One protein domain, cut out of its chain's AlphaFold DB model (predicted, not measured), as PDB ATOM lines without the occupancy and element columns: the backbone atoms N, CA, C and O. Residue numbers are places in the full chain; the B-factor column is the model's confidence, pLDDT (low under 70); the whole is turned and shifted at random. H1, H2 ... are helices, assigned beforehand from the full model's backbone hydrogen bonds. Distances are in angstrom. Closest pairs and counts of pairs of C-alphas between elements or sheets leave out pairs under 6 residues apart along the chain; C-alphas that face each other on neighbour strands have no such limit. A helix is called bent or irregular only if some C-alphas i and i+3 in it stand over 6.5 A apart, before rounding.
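Overview. This is residues 211 to 349 of the 351 residues of an uncharacterized protein of Prevotellaceae bacterium MN60 (UniProt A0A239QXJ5). This is a rounded bundle of helices in which H3 and H5 lie side by side in the core, with H4 packed on both of them. H1 and H7 run alongside each other, H2 lies at the periphery and packs on H3, and H6 packs on H5 and folds back along it. The printed part has 139 residues with seven named helices, H1 to H7 in chain order, and no named strand, and its class is all helix. The whole is compact, with a radius of gyration of the C-alphas of 14.3 A and spans of 41 by 35 by 27 A.

Arrangement. H2, residues 234 to 252, is the longest helix by residues, and it is irregular: C-alphas 249 and 252 are 7.1 A apart. Residues 244 to 251 of H2 touch residues 268 to 274 of H3, residues 258 to 274, in a hairpin at a steep tilt of 38 degrees; the closest C-alphas, Leu 244 and Cys 271, are 6.6 A apart. H2 only just touches H1, residues 212 to 228, with 3 pairs of C-alphas within 8 A; the closest, Leu 223 and Asp 240, are 6.5 A apart. H3 and H5, residues 301 to 314, are the hubs, touching four helices each. They touch, running the same way at a shallow tilt of 13 degrees, with C-alphas 266 and 306 closest at 5.2 A. H4, residues 278 to 292, touches H3, opposite ways at 30 degrees, with C-alphas 269 and 284 closest at 5.1 A. H6, residues 317 to 329, touches H5, opposite ways at 27 degrees, with C-alphas 307 and 319 closest at 5.3 A. H7, residues 335 to 346, touches H1, the same way at 21 degrees, with C-alphas 228 and 346 closest at 5.9 A. H1, H2, H3, H4, H5 and H7 form a bundle, a group of helices packed together. Every O i to N i+4 pair is within hydrogen-bond range in H1, H3, H4, H5, H6 and H7, but in H2 only 12 of 15 are.

Along the chain. H1 begins at C-alpha 212, (192.384, 183.305, 144.718), and is 24.1 A long. H2 is 29.5 A long, H3 24.6 A and H4 20.6 A. H5 begins at C-alpha 301, (184.274, 173.065, 158.477). H7 ends at C-alpha 346, (180.340, 193.604, 166.720).

Size, cuts and confidence. The two C-alphas farthest apart, Glu 235 and Asp 294, are 41.3 A apart. The printed part has no cut; the link H4 to H5 is short and the other links are tight. The mean pLDDT of the printed part is 76.7, with residues 211 to 215, 229 to 230, 247 to 257 and 332 to 349 under 70.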
ATOM      1  N   HIS A 211     196.317 181.348 145.694       52.69
ATOM      2  CA  HIS A 211     194.994 180.817 146.063       52.69
ATOM      3  C   HIS A 211     193.931 181.936 146.049       52.69
ATOM      4  O   HIS A 211     193.836 182.712 147.006       52.69
ATOM      5  N   PRO A 212     193.163 182.091 144.952       55.75
ATOM      6  CA  PRO A 212     192.384 183.305 144.718       55.75
ATOM      7  C   PRO A 212     191.269 183.434 145.751       55.75
ATOM      8  O   PRO A 212     190.873 184.540 146.104       55.75
ATOM      9  N   ILE A 213     190.830 182.297 146.292       64.75
ATOM     10  CA  ILE A 213     189.854 182.189 147.368       64.75
ATOM     11  C   ILE A 213     190.422 182.676 148.696       64.75
ATOM     12  O   ILE A 213     189.703 183.363 149.408       64.75
ATOM     13  N   ASP A 214     191.688 182.400 149.011       67.50
ATOM     14  CA  ASP A 214     192.300 182.861 150.261       67.50
ATOM     15  C   ASP A 214     192.468 184.391 150.237       67.50
ATOM     16  O   ASP A 214     192.114 185.076 151.194       67.50
ATOM     17  N   ASN A 215     192.889 184.957 149.099       68.44
ATOM     18  CA  ASN A 215     192.922 186.413 148.914       68.44
ATOM     19  C   ASN A 215     191.510 187.028 148.953       68.44
ATOM     20  O   ASN A 215     191.303 188.087 149.547       68.44
ATOM     21  N   TYR A 216     190.523 186.369 148.337       72.62
ATOM     22  CA  TYR A 216     189.119 186.789 148.392       72.62
ATOM     23  C   TYR A 216     188.595 186.776 149.834       72.62
ATOM     24  O   TYR A 216     187.908 187.701 150.264       72.62
ATOM     25  N   GLU A 217     188.926 185.732 150.590       80.31
ATOM     26  CA  GLU A 217     188.568 185.538 151.992       80.31
ATOM     27  C   GLU A 217     189.173 186.631 152.874       80.31
ATOM     28  O   GLU A 217     188.440 187.265 153.637       80.31
ATOM     29  N   GLU A 218     190.467 186.920 152.728       80.75
ATOM     30  CA  GLU A 218     191.131 188.010 153.447       80.75
ATOM     31  C   GLU A 218     190.501 189.370 153.134       80.75
ATOM     32  O   GLU A 218     190.180 190.129 154.053       80.75
ATOM     33  N   GLU A 219     190.224 189.665 151.862       79.50
ATOM     34  CA  GLU A 219     189.581 190.924 151.496       79.50
ATOM     35  C   GLU A 219     188.157 191.051 152.051       79.50
ATOM     36  O   GLU A 219     187.780 192.116 152.542       79.50
ATOM     37  N   ILE A 220     187.359 189.981 152.011       84.00
ATOM     38  CA  ILE A 220     186.008 189.978 152.587       84.00
ATOM     39  C   ILE A 220     186.059 190.163 154.104       84.00
ATOM     40  O   ILE A 220     185.241 190.903 154.658       84.00
ATOM     41  N   LEU A 221     187.008 189.523 154.787       83.31
ATOM     42  CA  LEU A 221     187.212 189.699 156.223       83.31
ATOM     43  C   LEU A 221     187.567 191.142 156.578       83.31
ATOM     44  O   LEU A 221     186.993 191.692 157.520       83.31
ATOM     45  N   ASP A 222     188.464 191.767 155.820       83.00
ATOM     46  CA  ASP A 222     188.830 193.169 156.010       83.00
ATOM     47  C   ASP A 222     187.630 194.098 155.809       83.00
ATOM     48  O   ASP A 222     187.367 194.962 156.646       83.00
ATOM     49  N   LEU A 223     186.841 193.879 154.754       84.44
ATOM     50  CA  LEU A 223     185.631 194.659 154.471       84.44
ATOM     51  C   LEU A 223     184.574 194.505 155.574       84.44
ATOM     52  O   LEU A 223     183.903 195.467 155.960       84.44
ATOM     53  N   LEU A 224     184.428 193.300 156.123       82.06
ATOM     54  CA  LEU A 224     183.570 193.061 157.277       82.06
ATOM     55  C   LEU A 224     184.086 193.786 158.530       82.06
ATOM     56  O   LEU A 224     183.291 194.417 159.231       82.06
ATOM     57  N   ASN A 225     185.392 193.733 158.799       79.12
ATOM     58  CA  ASN A 225     186.020 194.445 159.915       79.12
ATOM     59  C   ASN A 225     185.838 195.961 159.791       79.12
ATOM     60  O   ASN A 225     185.470 196.610 160.767       79.12
ATOM     61  N   HIS A 226     186.030 196.527 158.598       79.50
ATOM     62  CA  HIS A 226     185.794 197.946 158.334       79.50
ATOM     63  C   HIS A 226     184.342 198.325 158.632       79.50
ATOM     64  O   HIS A 226     184.077 199.217 159.440       79.50
ATOM     65  N   ARG A 227     183.384 197.608 158.034       75.88
ATOM     66  CA  ARG A 227     181.958 197.939 158.136       75.88
ATOM     67  C   ARG A 227     181.407 197.789 159.555       75.88
ATOM     68  O   ARG A 227     180.578 198.595 159.998       75.88
ATOM     69  N   PHE A 228     181.840 196.761 160.282       74.50
ATOM     70  CA  PHE A 228     181.351 196.480 161.636       74.50
ATOM     71  C   PHE A 228     182.227 197.071 162.748       74.50
ATOM     72  O   PHE A 228     181.746 197.185 163.872       74.50
ATOM     73  N   GLY A 229     183.423 197.568 162.428       69.62
ATOM     74  CA  GLY A 229     184.323 198.244 163.361       69.62
ATOM     75  C   GLY A 229     183.857 199.637 163.802       69.62
ATOM     76  O   GLY A 229     182.913 200.222 163.260       69.62
ATOM     77  N   HIS A 230     184.527 200.185 164.818       62.53
ATOM     78  CA  HIS A 230     184.140 201.434 165.489       62.53
ATOM     79  C   HIS A 230     184.511 202.730 164.735       62.53
ATOM     80  O   HIS A 230     184.033 203.795 165.120       62.53
ATOM     81  N   HIS A 231     185.293 202.659 163.649       70.88
ATOM     82  CA  HIS A 231     185.838 203.825 162.929       70.88
ATOM     83  C   HIS A 231     185.576 203.785 161.414       70.88
ATOM     84  O   HIS A 231     186.484 203.982 160.616       70.88
ATOM     85  N   TYR A 232     184.338 203.504 161.006       77.38
ATOM     86  CA  TYR A 232     183.976 203.481 159.588       77.38
ATOM     87  C   TYR A 232     183.738 204.904 159.058       77.38
ATOM     88  O   TYR A 232     182.838 205.589 159.545       77.38
ATOM     89  N   THR A 233     184.547 205.343 158.090       79.81
ATOM     90  CA  THR A 233     184.478 206.686 157.484       79.81
ATOM     91  C   THR A 233     183.908 206.649 156.063       79.81
ATOM     92  O   THR A 233     183.874 205.599 155.418       79.81
ATOM     93  N   ASP A 234     183.499 207.807 155.538       77.38
ATOM     94  CA  ASP A 234     182.990 207.925 154.162       77.38
ATOM     95  C   ASP A 234     184.063 207.609 153.104       77.38
ATOM     96  O   ASP A 234     183.766 207.027 152.059       77.38
ATOM     97  N   GLU A 235     185.327 207.934 153.388       78.81
ATOM     98  CA  GLU A 235     186.469 207.596 152.530       78.81
ATOM     99  C   GLU A 235     186.681 206.076 152.463       78.81
ATOM    100  O   GLU A 235     186.838 205.511 151.375       78.81
ATOM    101  N   MET A 236     186.584 205.392 153.610       77.88
ATOM    102  CA  MET A 236     186.606 203.928 153.662       77.88
ATOM    103  C   MET A 236     185.417 203.336 152.902       77.88
ATOM    104  O   MET A 236     185.595 202.388 152.148       77.88
ATOM    105  N   ALA A 237     184.227 203.933 153.007       77.00
ATOM    106  CA  ALA A 237     183.050 203.461 152.285       77.00
ATOM    107  C   ALA A 237     183.189 203.561 150.756       77.00
ATOM    108  O   ALA A 237     182.727 202.673 150.033       77.00
ATOM    109  N   ALA A 238     183.831 204.616 150.248       75.44
ATOM    110  CA  ALA A 238     184.107 204.763 148.821       75.44
ATOM    111  C   ALA A 238     185.109 203.708 148.317       75.44
ATOM    112  O   ALA A 238     184.868 203.083 147.278       75.44
ATOM    113  N   ASN A 239     186.184 203.468 149.074       77.62
ATOM    114  CA  ASN A 239     187.191 202.451 148.761       77.62
ATOM    115  C   ASN A 239     186.595 201.032 148.826       77.62
ATOM    116  O   ASN A 239     186.686 200.264 147.866       77.62
ATOM    117  N   ASP A 240     185.866 200.722 149.898       80.25
ATOM    118  CA  ASP A 240     185.195 199.439 150.092       80.25
ATOM    119  C   ASP A 240     184.189 199.159 148.965       80.25
ATOM    120  O   ASP A 240     184.112 198.038 148.470       80.25
ATOM    121  N   LYS A 241     183.470 200.176 148.467       78.19
ATOM    122  CA  LYS A 241     182.567 200.028 147.313       78.19
ATOM    123  C   LYS A 241     183.308 199.638 146.032       78.19
ATOM    124  O   LYS A 241     182.776 198.857 145.241       78.19
ATOM    125  N   GLN A 242     184.502 200.178 145.798       71.56
ATOM    126  CA  GLN A 242     185.323 199.820 144.641       71.56
ATOM    127  C   GLN A 242     185.894 198.403 144.782       71.56
ATOM    128  O   GLN A 242     185.788 197.613 143.843       71.56
ATOM    129  N   ARG A 243     186.416 198.057 145.968       74.94
ATOM    130  CA  ARG A 243     186.899 196.703 146.291       74.94
ATOM    131  C   ARG A 243     185.798 195.662 146.138       74.94
ATOM    132  O   ARG A 243     186.000 194.655 145.473       74.94
ATOM    133  N   LEU A 244     184.605 195.942 146.660       76.00
ATOM    134  CA  LEU A 244     183.443 195.069 146.530       76.00
ATOM    135  C   LEU A 244     183.036 194.866 145.073       76.00
ATOM    136  O   LEU A 244     182.806 193.734 144.680       76.00
ATOM    137  N   LYS A 245     182.983 195.921 144.246       71.06
ATOM    138  CA  LYS A 245     182.683 195.775 142.809       71.06
ATOM    139  C   LYS A 245     183.668 194.849 142.093       71.06
ATOM    140  O   LYS A 245     183.230 194.065 141.260       71.06
ATOM    141  N   ARG A 246     184.957 194.933 142.438       70.38
ATOM    142  CA  ARG A 246     185.991 194.016 141.944       70.38
ATOM    143  C   ARG A 246     185.770 192.594 142.464       70.38
ATOM    144  O   ARG A 246     185.819 191.654 141.695       70.38
ATOM    145  N   LEU A 247     185.459 192.409 143.745       64.19
ATOM    146  CA  LEU A 247     185.157 191.071 144.272       64.19
ATOM    147  C   LEU A 247     183.896 190.462 143.633       64.19
ATOM    148  O   LEU A 247     183.819 189.258 143.422       64.19
ATOM    149  N   ALA A 248     182.921 191.296 143.284       61.50
ATOM    150  CA  ALA A 248     181.701 190.915 142.579       61.50
ATOM    151  C   ALA A 248     181.905 190.577 141.095       61.50
ATOM    152  O   ALA A 248     180.971 190.057 140.481       61.50
ATOM    153  N   SER A 249     183.047 190.909 140.483       56.81
ATOM    154  CA  SER A 249     183.344 190.459 139.114       56.81
ATOM    155  C   SER A 249     183.836 189.014 139.080       56.81
ATOM    156  O   SER A 249     183.784 188.387 138.031       56.81
ATOM    157  N   TYR A 250     184.231 188.451 140.227       53.84
ATOM    158  CA  TYR A 250     184.629 187.047 140.356       53.84
ATOM    159  C   TYR A 250     183.447 186.069 140.467       53.84
ATOM    160  O   TYR A 250     183.661 184.873 140.628       53.84
ATOM    161  N   ASP A 251     182.202 186.545 140.358       50.72
ATOM    162  CA  ASP A 251     180.985 185.716 140.388       50.72
ATOM    163  C   ASP A 251     180.998 184.578 139.343       50.72
ATOM    164  O   ASP A 251     180.287 183.586 139.511       50.72
ATOM    165  N   HIS A 252     181.830 184.720 138.306       45.69
ATOM    166  CA  HIS A 252     181.991 183.804 137.177       45.69
ATOM    167  C   HIS A 252     183.181 182.837 137.315       45.69
ATOM    168  O   HIS A 252     183.366 181.979 136.459       45.69
ATOM    169  N   ILE A 253     183.984 182.928 138.385       48.53
ATOM    170  CA  ILE A 253     185.105 182.001 138.590       48.53
ATOM    171  C   ILE A 253     184.573 180.586 138.839       48.53
ATOM    172  O   ILE A 253     183.834 180.346 139.798       48.53
ATOM    173  N   TYR A 254     185.014 179.641 138.006       46.84
ATOM    174  CA  TYR A 254     184.851 178.215 138.259       46.84
ATOM    175  C   TYR A 254     185.943 177.724 139.210       46.84
ATOM    176  O   TYR A 254     187.128 177.973 138.998       46.84
ATOM    177  N   VAL A 255     185.530 177.034 140.271       54.09
ATOM    178  CA  VAL A 255     186.424 176.431 141.259       54.09
ATOM    179  C   VAL A 255     186.299 174.914 141.121       54.09
ATOM    180  O   VAL A 255     185.207 174.357 141.269       54.09
ATOM    181  N   ASP A 256     187.404 174.251 140.786       44.12
ATOM    182  CA  ASP A 256     187.412 172.810 140.511       44.12
ATOM    183  C   ASP A 256     187.206 171.987 141.794       44.12
ATOM    184  O   ASP A 256     186.454 171.006 141.799       44.12
ATOM    185  N   ASP A 257     187.835 172.414 142.895       68.50
ATOM    186  CA  ASP A 257     187.785 171.723 144.181       68.50
ATOM    187  C   ASP A 257     186.435 171.913 144.895       68.50
ATOM    188  O   ASP A 257     185.875 173.008 144.984       68.50
ATOM    189  N   ALA A 258     185.880 170.811 145.404       70.12
ATOM    190  CA  ALA A 258     184.543 170.801 145.990       70.12
ATOM    191  C   ALA A 258     184.459 171.581 147.309       70.12
ATOM    192  O   ALA A 258     183.454 172.251 147.552       70.12
ATOM    193  N   ASP A 259     185.504 171.525 148.130       75.94
ATOM    194  CA  ASP A 259     185.541 172.207 149.421       75.94
ATOM    195  C   ASP A 259     185.777 173.708 149.235       75.94
ATOM    196  O   ASP A 259     185.154 174.543 149.902       75.94
ATOM    197  N   GLU A 260     186.635 174.065 148.284       71.81
ATOM    198  CA  GLU A 260     186.858 175.437 147.853       71.81
ATOM    199  C   GLU A 260     185.609 176.061 147.222       71.81
ATOM    200  O   GLU A 260     185.293 177.208 147.540       71.81
ATOM    201  N   ARG A 261     184.828 175.315 146.426       70.38
ATOM    202  CA  ARG A 261     183.525 175.781 145.914       70.38
ATOM    203  C   ARG A 261     182.578 176.176 147.034       70.38
ATOM    204  O   ARG A 261     182.004 177.261 146.997       70.38
ATOM    205  N   ILE A 262     182.437 175.319 148.044       80.19
ATOM    206  CA  ILE A 262     181.548 175.584 149.181       80.19
ATOM    207  C   ILE A 262     181.990 176.855 149.918       80.19
ATOM    208  O   ILE A 262     181.167 177.719 150.245       80.19
ATOM    209  N   ARG A 263     183.302 177.006 150.132       81.25
ATOM    210  CA  ARG A 263     183.888 178.205 150.741       81.25
ATOM    211  C   ARG A 263     183.625 179.452 149.895       81.25
ATOM    212  O   ARG A 263     183.216 180.486 150.425       81.25
ATOM    213  N   PHE A 264     183.804 179.350 148.583       78.31
ATOM    214  CA  PHE A 264     183.624 180.452 147.648       78.31
ATOM    215  C   PHE A 264     182.160 180.903 147.547       78.31
ATOM    216  O   PHE A 264     181.885 182.103 147.576       78.31
ATOM    217  N   SER A 265     181.193 179.981 147.530       81.88
ATOM    218  CA  SER A 265     179.760 180.315 147.536       81.88
ATOM    219  C   SER A 265     179.346 181.070 148.803       81.88
ATOM    220  O   SER A 265     178.618 182.064 148.731       81.88
ATOM    221  N   ALA A 266     179.887 180.690 149.961       87.69
ATOM    222  CA  ALA A 266     179.689 181.434 151.201       87.69
ATOM    223  C   ALA A 266     180.271 182.862 151.131       87.69
ATOM    224  O   ALA A 266     179.628 183.823 151.563       87.69
ATOM    225  N   LEU A 267     181.468 183.024 150.557       87.31
ATOM    226  CA  LEU A 267     182.112 184.329 150.376       87.31
ATOM    227  C   LEU A 267     181.340 185.230 149.397       87.31
ATOM    228  O   LEU A 267     181.151 186.415 149.692       87.31
ATOM    229  N   ARG A 268     180.820 184.683 148.289       83.50
ATOM    230  CA  ARG A 268     179.981 185.413 147.317       83.50
ATOM    231  C   ARG A 268     178.681 185.920 147.938       83.50
ATOM    232  O   ARG A 268     178.303 187.071 147.714       83.50
ATOM    233  N   LEU A 269     178.039 185.123 148.797       89.94
ATOM    234  CA  LEU A 269     176.863 185.560 149.555       89.94
ATOM    235  C   LEU A 269     177.182 186.770 150.453       89.94
ATOM    236  O   LEU A 269     176.453 187.768 150.454       89.94
ATOM    237  N   ILE A 270     178.295 186.715 151.190       88.88
ATOM    238  CA  ILE A 270     178.740 187.829 152.038       88.88
ATOM    239  C   ILE A 270     179.052 189.065 151.184       88.88
ATOM    240  O   ILE A 270     178.615 190.167 151.522       88.88
ATOM    241  N   CYS A 271     179.755 188.892 150.064       85.00
ATOM    242  CA  CYS A 271     180.068 189.964 149.124       85.00
ATOM    243  C   CYS A 271     178.793 190.641 148.594       85.00
ATOM    244  O   CYS A 271     178.655 191.861 148.680       85.00
ATOM    245  N   ALA A 272     177.806 189.861 148.143       84.19
ATOM    246  CA  ALA A 272     176.530 190.370 147.643       84.19
ATOM    247  C   ALA A 272     175.742 191.154 148.707       84.19
ATOM    248  O   ALA A 272     175.176 192.214 148.411       84.19
ATOM    249  N   TYR A 273     175.747 190.672 149.953       89.12
ATOM    250  CA  TYR A 273     175.192 191.403 151.091       89.12
ATOM    251  C   TYR A 273     175.926 192.725 151.330       89.12
ATOM    252  O   TYR A 273     175.293 193.767 151.525       89.12
ATOM    253  N   LEU A 274     177.260 192.712 151.268       86.12
ATOM    254  CA  LEU A 274     178.060 193.913 151.458       86.12
ATOM    255  C   LEU A 274     177.832 194.947 150.342       86.12
ATOM    256  O   LEU A 274     177.675 196.131 150.643       86.12
ATOM    257  N   LEU A 275     177.699 194.503 149.092       83.88
ATOM    258  CA  LEU A 275     177.314 195.328 147.940       83.88
ATOM    259  C   LEU A 275     175.896 195.900 148.015       83.88
ATOM    260  O   LEU A 275     175.573 196.781 147.222       83.88
ATOM    261  N   GLN A 276     175.055 195.397 148.925       85.19
ATOM    262  CA  GLN A 276     173.621 195.699 148.979       85.19
ATOM    263  C   GLN A 276     172.889 195.314 147.677       85.19
ATOM    264  O   GLN A 276     171.927 195.963 147.273       85.19
ATOM    265  N   SER A 277     173.339 194.249 147.001       82.44
ATOM    266  CA  SER A 277     172.704 193.752 145.776       82.44
ATOM    267  C   SER A 277     171.662 192.687 146.109       82.44
ATOM    268  O   SER A 277     171.999 191.519 146.295       82.44
ATOM    269  N   GLU A 278     170.387 193.071 146.164       81.62
ATOM    270  CA  GLU A 278     169.291 192.163 146.539       81.62
ATOM    271  C   GLU A 278     169.165 190.958 145.595       81.62
ATOM    272  O   GLU A 278     169.082 189.821 146.053       81.62
ATOM    273  N   ARG A 279     169.258 191.182 144.278       80.56
ATOM    274  CA  ARG A 279     169.214 190.105 143.275       80.56
ATOM    275  C   ARG A 279     170.312 189.059 143.504       80.56
ATOM    276  O   ARG A 279     170.019 187.869 143.498       80.56
ATOM    277  N   ARG A 280     171.562 189.501 143.691       77.75
ATOM    278  CA  ARG A 280     172.707 188.599 143.907       77.75
ATOM    279  C   ARG A 280     172.611 187.903 145.257       77.75
ATOM    280  O   ARG A 280     172.854 186.708 145.344       77.75
ATOM    281  N   ARG A 281     172.202 188.639 146.293       85.94
ATOM    282  CA  ARG A 281     172.000 188.088 147.633       85.94
ATOM    283  C   ARG A 281     170.994 186.945 147.606       85.94
ATOM    284  O   ARG A 281     171.315 185.884 148.107       85.94
ATOM    285  N   ASN A 282     169.832 187.140 146.981       82.62
ATOM    286  CA  ASN A 282     168.793 186.111 146.912       82.62
ATOM    287  C   ASN A 282     169.278 184.854 146.175       82.62
ATOM    288  O   ASN A 282     169.008 183.747 146.627       82.62
ATOM    289  N   HIS A 283     170.026 185.024 145.079       82.31
ATOM    290  CA  HIS A 283     170.602 183.905 144.332       82.31
ATOM    291  C   HIS A 283     171.610 183.105 145.170       82.31
ATOM    292  O   HIS A 283     171.455 181.898 145.330       82.31
ATOM    293  N   TYR A 284     172.598 183.772 145.772       84.88
ATOM    294  CA  TYR A 284     173.608 183.084 146.581       84.88
ATOM    295  C   TYR A 284     173.061 182.566 147.912       84.88
ATOM    296  O   TYR A 284     173.581 181.598 148.453       84.88
ATOM    297  N   GLU A 285     172.010 183.179 148.457       89.94
ATOM    298  CA  GLU A 285     171.326 182.678 149.649       89.94
ATOM    299  C   GLU A 285     170.610 181.354 149.352       89.94
ATOM    300  O   GLU A 285     170.670 180.443 150.178       89.94
ATOM    301  N   GLN A 286     170.002 181.217 148.167       86.00
ATOM    302  CA  GLN A 286     169.450 179.945 147.688       86.00
ATOM    303  C   GLN A 286     170.553 178.904 147.496       86.00
ATOM    304  O   GLN A 286     170.466 177.837 148.094       86.00
ATOM    305  N   GLU A 287     171.623 179.239 146.769       85.00
ATOM    306  CA  GLU A 287     172.751 178.327 146.524       85.00
ATOM    307  C   GLU A 287     173.373 177.819 147.838       85.00
ATOM    308  O   GLU A 287     173.551 176.620 148.041       85.00
ATOM    309  N   VAL A 288     173.654 178.723 148.781       89.69
ATOM    310  CA  VAL A 288     174.197 178.370 150.102       89.69
ATOM    311  C   VAL A 288     173.219 177.506 150.904       89.69
ATOM    312  O   VAL A 288     173.654 176.597 151.610       89.69
ATOM    313  N   SER A 289     171.913 177.766 150.805       88.44
ATOM    314  CA  SER A 289     170.894 176.957 151.485       88.44
ATOM    315  C   SER A 289     170.772 175.558 150.877       88.44
ATOM    316  O   SER A 289     170.626 174.594 151.618       88.44
ATOM    317  N   GLU A 290     170.884 175.425 149.555       88.50
ATOM    318  CA  GLU A 290     170.892 174.134 148.854       88.50
ATOM    319  C   GLU A 290     172.124 173.301 149.219       88.50
ATOM    320  O   GLU A 290     171.991 172.120 149.538       88.50
ATOM    321  N   LEU A 291     173.310 173.922 149.257       86.38
ATOM    322  CA  LEU A 291     174.553 173.267 149.680       86.38
ATOM    323  C   LEU A 291     174.509 172.803 151.142       86.38
ATOM    324  O   LEU A 291     175.109 171.788 151.492       86.38
ATOM    325  N   LEU A 292     173.809 173.546 152.005       89.25
ATOM    326  CA  LEU A 292     173.643 173.195 153.414       89.25
ATOM    327  C   LEU A 292     172.545 172.137 153.634       89.25
ATOM    328  O   LEU A 292     172.627 171.349 154.581       89.25
ATOM    329  N   GLY A 293     171.526 172.122 152.772       87.62
ATOM    330  CA  GLY A 293     170.322 171.308 152.914       87.62
ATOM    331  C   GLY A 293     169.529 171.645 154.184       87.62
ATOM    332  O   GLY A 293     169.561 172.766 154.691       87.62
ATOM    333  N   ASP A 294     168.854 170.645 154.753       85.31
ATOM    334  CA  ASP A 294     168.043 170.795 155.975       85.31
ATOM    335  C   ASP A 294     168.868 170.802 157.278       85.31
ATOM    336  O   ASP A 294     168.324 170.689 158.385       85.31
ATOM    337  N   LYS A 295     170.199 170.910 157.185       86.81
ATOM    338  CA  LYS A 295     171.079 170.831 158.353       86.81
ATOM    339  C   LYS A 295     170.908 172.048 159.260       86.81
ATOM    340  O   LYS A 295     170.995 173.198 158.837       86.81
ATOM    341  N   GLN A 296     170.725 171.779 160.552       84.12
ATOM    342  CA  GLN A 296     170.618 172.813 161.590       84.12
ATOM    343  C   GLN A 296     171.873 172.931 162.463       84.12
ATOM    344  O   GLN A 296     172.010 173.898 163.210       84.12
ATOM    345  N   GLU A 297     172.802 171.984 162.341       87.31
ATOM    346  CA  GLU A 297     174.091 171.979 163.030       87.31
ATOM    347  C   GLU A 297     175.218 171.702 162.033       87.31
ATOM    348  O   GLU A 297     175.012 170.997 161.045       87.31
ATOM    349  N   ALA A 298     176.392 172.283 162.276       84.75
ATOM    350  CA  ALA A 298     177.576 172.011 161.472       84.75
ATOM    351  C   ALA A 298     178.326 170.805 162.046       84.75
ATOM    352  O   ALA A 298     178.617 170.751 163.242       84.75
ATOM    353  N   THR A 299     178.651 169.863 161.170       84.31
ATOM    354  CA  THR A 299     179.452 168.662 161.432       84.31
ATOM    355  C   THR A 299     180.831 168.740 160.780       84.31
ATOM    356  O   THR A 299     181.757 168.076 161.238       84.31
ATOM    357  N   THR A 300     180.993 169.597 159.768       87.06
ATOM    358  CA  THR A 300     182.259 169.852 159.065       87.06
ATOM    359  C   THR A 300     182.588 171.345 159.014       87.06
ATOM    360  O   THR A 300     181.745 172.210 159.282       87.06
ATOM    361  N   SER A 301     183.828 171.676 158.636       82.75
ATOM    362  CA  SER A 301     184.274 173.065 158.477       82.75
ATOM    363  C   SER A 301     183.496 173.804 157.394       82.75
ATOM    364  O   SER A 301     183.177 174.976 157.563       82.75
ATOM    365  N   GLN A 302     183.160 173.118 156.309       86.31
ATOM    366  CA  GLN A 302     182.468 173.638 155.138       86.31
ATOM    367  C   GLN A 302     181.043 174.067 155.515       86.31
ATOM    368  O   GLN A 302     180.619 175.182 155.216       86.31
ATOM    369  N   GLU A 303     180.338 173.234 156.283       89.31
ATOM    370  CA  GLU A 303     179.007 173.551 156.815       89.31
ATOM    371  C   GLU A 303     179.050 174.734 157.781       89.31
ATOM    372  O   GLU A 303     178.229 175.648 157.689       89.31
ATOM    373  N   ALA A 304     180.043 174.765 158.676       86.81
ATOM    374  CA  ALA A 304     180.238 175.903 159.567       86.81
ATOM    375  C   ALA A 304     180.486 177.201 158.779       86.81
ATOM    376  O   ALA A 304     180.026 178.269 159.188       86.81
ATOM    377  N   TYR A 305     181.167 177.113 157.635       86.12
ATOM    378  CA  TYR A 305     181.457 178.239 156.753       86.12
ATOM    379  C   TYR A 305     180.188 178.788 156.076       86.12
ATOM    380  O   TYR A 305     179.924 179.993 156.123       86.12
ATOM    381  N   LEU A 306     179.334 177.907 155.542       90.19
ATOM    382  CA  LEU A 306     178.023 178.275 154.990       90.19
ATOM    383  C   LEU A 306     177.117 178.917 156.054       90.19
ATOM    384  O   LEU A 306     176.513 179.968 155.823       90.19
ATOM    385  N   MET A 307     177.074 178.340 157.258       90.06
ATOM    386  CA  MET A 307     176.282 178.876 158.370       90.06
ATOM    387  C   MET A 307     176.780 180.250 158.846       90.06
ATOM    388  O   MET A 307     175.974 181.082 159.271       90.06
ATOM    389  N   ILE A 308     178.082 180.543 158.740       87.44
ATOM    390  CA  ILE A 308     178.611 181.896 158.977       87.44
ATOM    391  C   ILE A 308     178.044 182.881 157.966       87.44
ATOM    392  O   ILE A 308     177.535 183.925 158.377       87.44
ATOM    393  N   ALA A 309     178.104 182.563 156.672       89.69
ATOM    394  CA  ALA A 309     177.588 183.445 155.630       89.69
ATOM    395  C   ALA A 309     176.090 183.720 155.826       89.69
ATOM    396  O   ALA A 309     175.677 184.883 155.865       89.69
ATOM    397  N   LEU A 310     175.293 182.679 156.091       90.62
ATOM    398  CA  LEU A 310     173.871 182.826 156.406       90.62
ATOM    399  C   LEU A 310     173.638 183.698 157.640       90.62
ATOM    400  O   LEU A 310     172.741 184.542 157.630       90.62
ATOM    401  N   PHE A 311     174.436 183.562 158.702       87.75
ATOM    402  CA  PHE A 311     174.308 184.442 159.865       87.75
ATOM    403  C   PHE A 311     174.671 185.897 159.543       87.75
ATOM    404  O   PHE A 311     173.976 186.810 159.995       87.75
ATOM    405  N   VAL A 312     175.736 186.135 158.771       84.69
ATOM    406  CA  VAL A 312     176.141 187.488 158.363       84.69
ATOM    407  C   VAL A 312     175.006 188.174 157.605       84.69
ATOM    408  O   VAL A 312     174.680 189.316 157.928       84.69
ATOM    409  N   VAL A 313     174.373 187.472 156.666       86.62
ATOM    410  CA  VAL A 313     173.336 188.040 155.797       86.62
ATOM    411  C   VAL A 313     171.973 188.145 156.484       86.62
ATOM    412  O   VAL A 313     171.340 189.198 156.433       86.62
ATOM    413  N   THR A 314     171.523 187.084 157.158       85.56
ATOM    414  CA  THR A 314     170.153 186.997 157.707       85.56
ATOM    415  C   THR A 314     170.037 187.468 159.154       85.56
ATOM    416  O   THR A 314     168.937 187.740 159.631       85.56
ATOM    417  N   ARG A 315     171.157 187.517 159.889       80.94
ATOM    418  CA  ARG A 315     171.224 187.800 161.337       80.94
ATOM    419  C   ARG A 315     170.438 186.831 162.231       80.94
ATOM    420  O   ARG A 315     170.264 187.101 163.420       80.94
ATOM    421  N   GLN A 316     169.993 185.686 161.715       85.56
ATOM    422  CA  GLN A 316     169.201 184.725 162.488       85.56
ATOM    423  C   GLN A 316     170.045 183.999 163.547       85.56
ATOM    424  O   GLN A 316     171.073 183.396 163.244       85.56
ATOM    425  N   ALA A 317     169.581 183.988 164.801       83.75
ATOM    426  CA  ALA A 317     170.334 183.443 165.938       83.75
ATOM    427  C   ALA A 317     170.685 181.947 165.815       83.75
ATOM    428  O   ALA A 317     171.710 181.522 166.351       83.75
ATOM    429  N   ARG A 318     169.873 181.162 165.092       87.56
ATOM    430  CA  ARG A 318     170.093 179.720 164.883       87.56
ATOM    431  C   ARG A 318     171.457 179.415 164.258       87.56
ATOM    432  O   ARG A 318     172.207 178.609 164.794       87.56
ATOM    433  N   TRP A 319     171.827 180.146 163.207       87.81
ATOM    434  CA  TRP A 319     173.078 179.937 162.476       87.81
ATOM    435  C   TRP A 319     174.295 180.264 163.337       87.81
ATOM    436  O   TRP A 319     175.275 179.526 163.373       87.81
ATOM    437  N   ARG A 320     174.193 181.327 164.140       83.31
ATOM    438  CA  ARG A 320     175.213 181.668 165.134       83.31
ATOM    439  C   ARG A 320     175.399 180.562 166.170       83.31
ATOM    440  O   ARG A 320     176.534 180.279 166.547       83.31
ATOM    441  N   GLN A 321     174.305 179.993 166.678       85.44
ATOM    442  CA  GLN A 321     174.380 178.940 167.686       85.44
ATOM    443  C   GLN A 321     175.037 177.682 167.111       85.44
ATOM    444  O   GLN A 321     175.913 177.122 167.767       85.44
ATOM    445  N   ALA A 322     174.700 177.309 165.876       86.31
ATOM    446  CA  ALA A 322     175.310 176.180 165.180       86.31
ATOM    447  C   ALA A 322     176.832 176.353 165.005       86.31
ATOM    448  O   ALA A 322     177.603 175.475 165.390       86.31
ATOM    449  N   VAL A 323     177.286 177.527 164.552       85.00
ATOM    450  CA  VAL A 323     178.724 177.842 164.411       85.00
ATOM    451  C   VAL A 323     179.438 177.860 165.768       85.00
ATOM    452  O   VAL A 323     180.564 177.380 165.902       85.00
ATOM    453  N   LYS A 324     178.789 178.405 166.806       84.62
ATOM    454  CA  LYS A 324     179.338 178.420 168.171       84.62
ATOM    455  C   LYS A 324     179.495 177.001 168.722       84.62
ATOM    456  O   LYS A 324     180.525 176.711 169.328       84.62
ATOM    457  N   ASN A 325     178.496 176.144 168.518       86.62
ATOM    458  CA  ASN A 325     178.538 174.745 168.930       86.62
ATOM    459  C   ASN A 325     179.682 174.013 168.222       86.62
ATOM    460  O   ASN A 325     180.509 173.416 168.904       86.62
ATOM    461  N   TYR A 326     179.792 174.159 166.896       86.75
ATOM    462  CA  TYR A 326     180.864 173.551 166.104       86.75
ATOM    463  C   TYR A 326     182.259 173.942 166.604       86.75
ATOM    464  O   TYR A 326     183.109 173.085 166.821       86.75
ATOM    465  N   ARG A 327     182.490 175.231 166.877       83.19
ATOM    466  CA  ARG A 327     183.767 175.701 167.431       83.19
ATOM    467  C   ARG A 327     184.078 175.092 168.800       83.19
ATOM    468  O   ARG A 327     185.232 174.792 169.086       83.19
ATOM    469  N   ASN A 328     183.076 174.978 169.669       83.75
ATOM    470  CA  ASN A 328     183.281 174.428 171.008       83.75
ATOM    471  C   ASN A 328     183.656 172.941 170.957       83.75
ATOM    472  O   ASN A 328     184.407 172.485 171.814       83.75
ATOM    473  N   THR A 329     183.142 172.205 169.971       83.81
ATOM    474  CA  THR A 329     183.447 170.783 169.769       83.81
ATOM    475  C   THR A 329     184.701 170.549 168.918       83.81
ATOM    476  O   THR A 329     185.291 169.479 169.015       83.81
ATOM    477  N   HIS A 330     185.160 171.552 168.158       81.75
ATOM    478  CA  HIS A 330     186.332 171.483 167.275       81.75
ATOM    479  C   HIS A 330     187.325 172.631 167.568       81.75
ATOM    480  O   HIS A 330     187.377 173.616 166.824       81.75
ATOM    481  N   PRO A 331     188.132 172.543 168.645       71.12
ATOM    482  CA  PRO A 331     189.028 173.626 169.079       71.12
ATOM    483  C   PRO A 331     190.145 173.972 168.070       71.12
ATOM    484  O   PRO A 331     190.608 175.119 168.038       71.12
ATOM    485  N   GLU A 332     190.509 173.010 167.216       69.62
ATOM    486  CA  GLU A 332     191.481 173.136 166.116       69.62
ATOM    487  C   GLU A 332     190.876 173.719 164.821       69.62
ATOM    488  O   GLU A 332     191.504 173.692 163.765       69.62
ATOM    489  N   CYS A 333     189.645 174.246 164.855       67.88
ATOM    490  CA  CYS A 333     189.035 174.861 163.675       67.88
ATOM    491  C   CYS A 333     189.897 176.014 163.115       67.88
ATOM    492  O   CYS A 333     190.520 176.761 163.878       67.88
ATOM    493  N   LEU A 334     189.858 176.202 161.788       62.03
ATOM    494  CA  LEU A 334     190.658 177.198 161.061       62.03
ATOM    495  C   LEU A 334     190.636 178.599 161.726       62.03
ATOM    496  O   LEU A 334     189.574 179.062 162.164       62.03
ATOM    497  N   PRO A 335     191.774 179.325 161.774       62.19
ATOM    498  CA  PRO A 335     191.874 180.652 162.397       62.19
ATOM    499  C   PRO A 335     190.844 181.670 161.890       62.19
ATOM    500  O   PRO A 335     190.406 182.545 162.646       62.19
ATOM    501  N   VAL A 336     190.407 181.524 160.641       60.97
ATOM    502  CA  VAL A 336     189.362 182.339 160.023       60.97
ATOM    503  C   VAL A 336     188.043 182.313 160.806       60.97
ATOM    504  O   VAL A 336     187.438 183.362 161.030       60.97
ATOM    505  N   PHE A 337     187.652 181.168 161.375       61.09
ATOM    506  CA  PHE A 337     186.444 181.046 162.199       61.09
ATOM    507  C   PHE A 337     186.517 181.903 163.472       61.09
ATOM    508  O   PHE A 337     185.496 182.387 163.974       61.09
ATOM    509  N   ARG A 338     187.728 182.148 163.995       62.69
ATOM    510  CA  ARG A 338     187.948 183.032 165.151       62.69
ATOM    511  C   ARG A 338     187.786 184.502 164.758       62.69
ATOM    512  O   ARG A 338     187.148 185.244 165.508       62.69
ATOM    513  N   ARG A 339     188.302 184.896 163.585       64.69
ATOM    514  CA  ARG A 339     188.156 186.250 163.017       64.69
ATOM    515  C   ARG A 339     186.695 186.561 162.688       64.69
ATOM    516  O   ARG A 339     186.175 187.566 163.164       64.69
ATOM    517  N   TYR A 340     185.994 185.644 162.019       66.56
ATOM    518  CA  TYR A 340     184.555 185.768 161.783       66.56
ATOM    519  C   TYR A 340     183.784 185.913 163.095       66.56
ATOM    520  O   TYR A 340     183.011 186.850 163.246       66.56
ATOM    521  N   HIS A 341     184.025 185.074 164.106       62.59
ATOM    522  CA  HIS A 341     183.308 185.189 165.381       62.59
ATOM    523  C   HIS A 341     183.544 186.533 166.109       62.59
ATOM    524  O   HIS A 341     182.658 186.987 166.839       62.59
ATOM    525  N   ALA A 342     184.711 187.170 165.958       62.03
ATOM    526  CA  ALA A 342     184.944 188.520 166.479       62.03
ATOM    527  C   ALA A 342     184.034 189.540 165.771       62.03
ATOM    528  O   ALA A 342     183.238 190.202 166.434       62.03
ATOM    529  N   ILE A 343     184.015 189.519 164.436       60.44
ATOM    530  CA  ILE A 343     183.118 190.330 163.593       60.44
ATOM    531  C   ILE A 343     181.640 190.099 163.964       60.44
ATOM    532  O   ILE A 343     180.852 191.037 164.084       60.44
ATOM    533  N   LEU A 344     181.245 188.846 164.219       62.72
ATOM    534  CA  LEU A 344     179.881 188.466 164.607       62.72
ATOM    535  C   LEU A 344     179.453 188.993 165.993       62.72
ATOM    536  O   LEU A 344     178.250 189.057 166.280       62.72
ATOM    537  N   LYS A 345     180.397 189.338 166.883       63.53
ATOM    538  CA  LYS A 345     180.082 190.032 168.143       63.53
ATOM    539  C   LYS A 345     179.747 191.502 167.889       63.53
ATOM    540  O   LYS A 345     178.771 191.974 168.469       63.53
ATOM    541  N   ASP A 346     180.468 192.163 166.988       61.03
ATOM    542  CA  ASP A 346     180.340 193.604 166.720       61.03
ATOM    543  C   ASP A 346     179.124 193.937 165.850       61.03
ATOM    544  O   ASP A 346     178.410 194.908 166.097       61.03
ATOM    545  N   VAL A 347     178.781 193.035 164.927       57.41
ATOM    546  CA  VAL A 347     177.505 193.009 164.192       57.41
ATOM    547  C   VAL A 347     176.278 193.208 165.096       57.41
ATOM    548  O   VAL A 347     175.292 193.801 164.674       57.41
ATOM    549  N   ARG A 348     176.306 192.691 166.332       54.31
ATOM    550  CA  ARG A 348     175.193 192.791 167.293       54.31
ATOM    551  C   ARG A 348     175.064 194.195 167.895       54.31
ATOM    552  O   ARG A 348     173.983 194.547 168.358       54.31
ATOM    553  N   ALA A 349     176.162 194.947 167.968       51.44
ATOM    554  CA  ALA A 349     176.219 196.227 168.669       51.44
ATOM    555  C   ALA A 349     175.643 197.385 167.840       51.44
ATOM    556  O   ALA A 349     175.123 198.339 168.415       51.44
TER     557      ALA A 349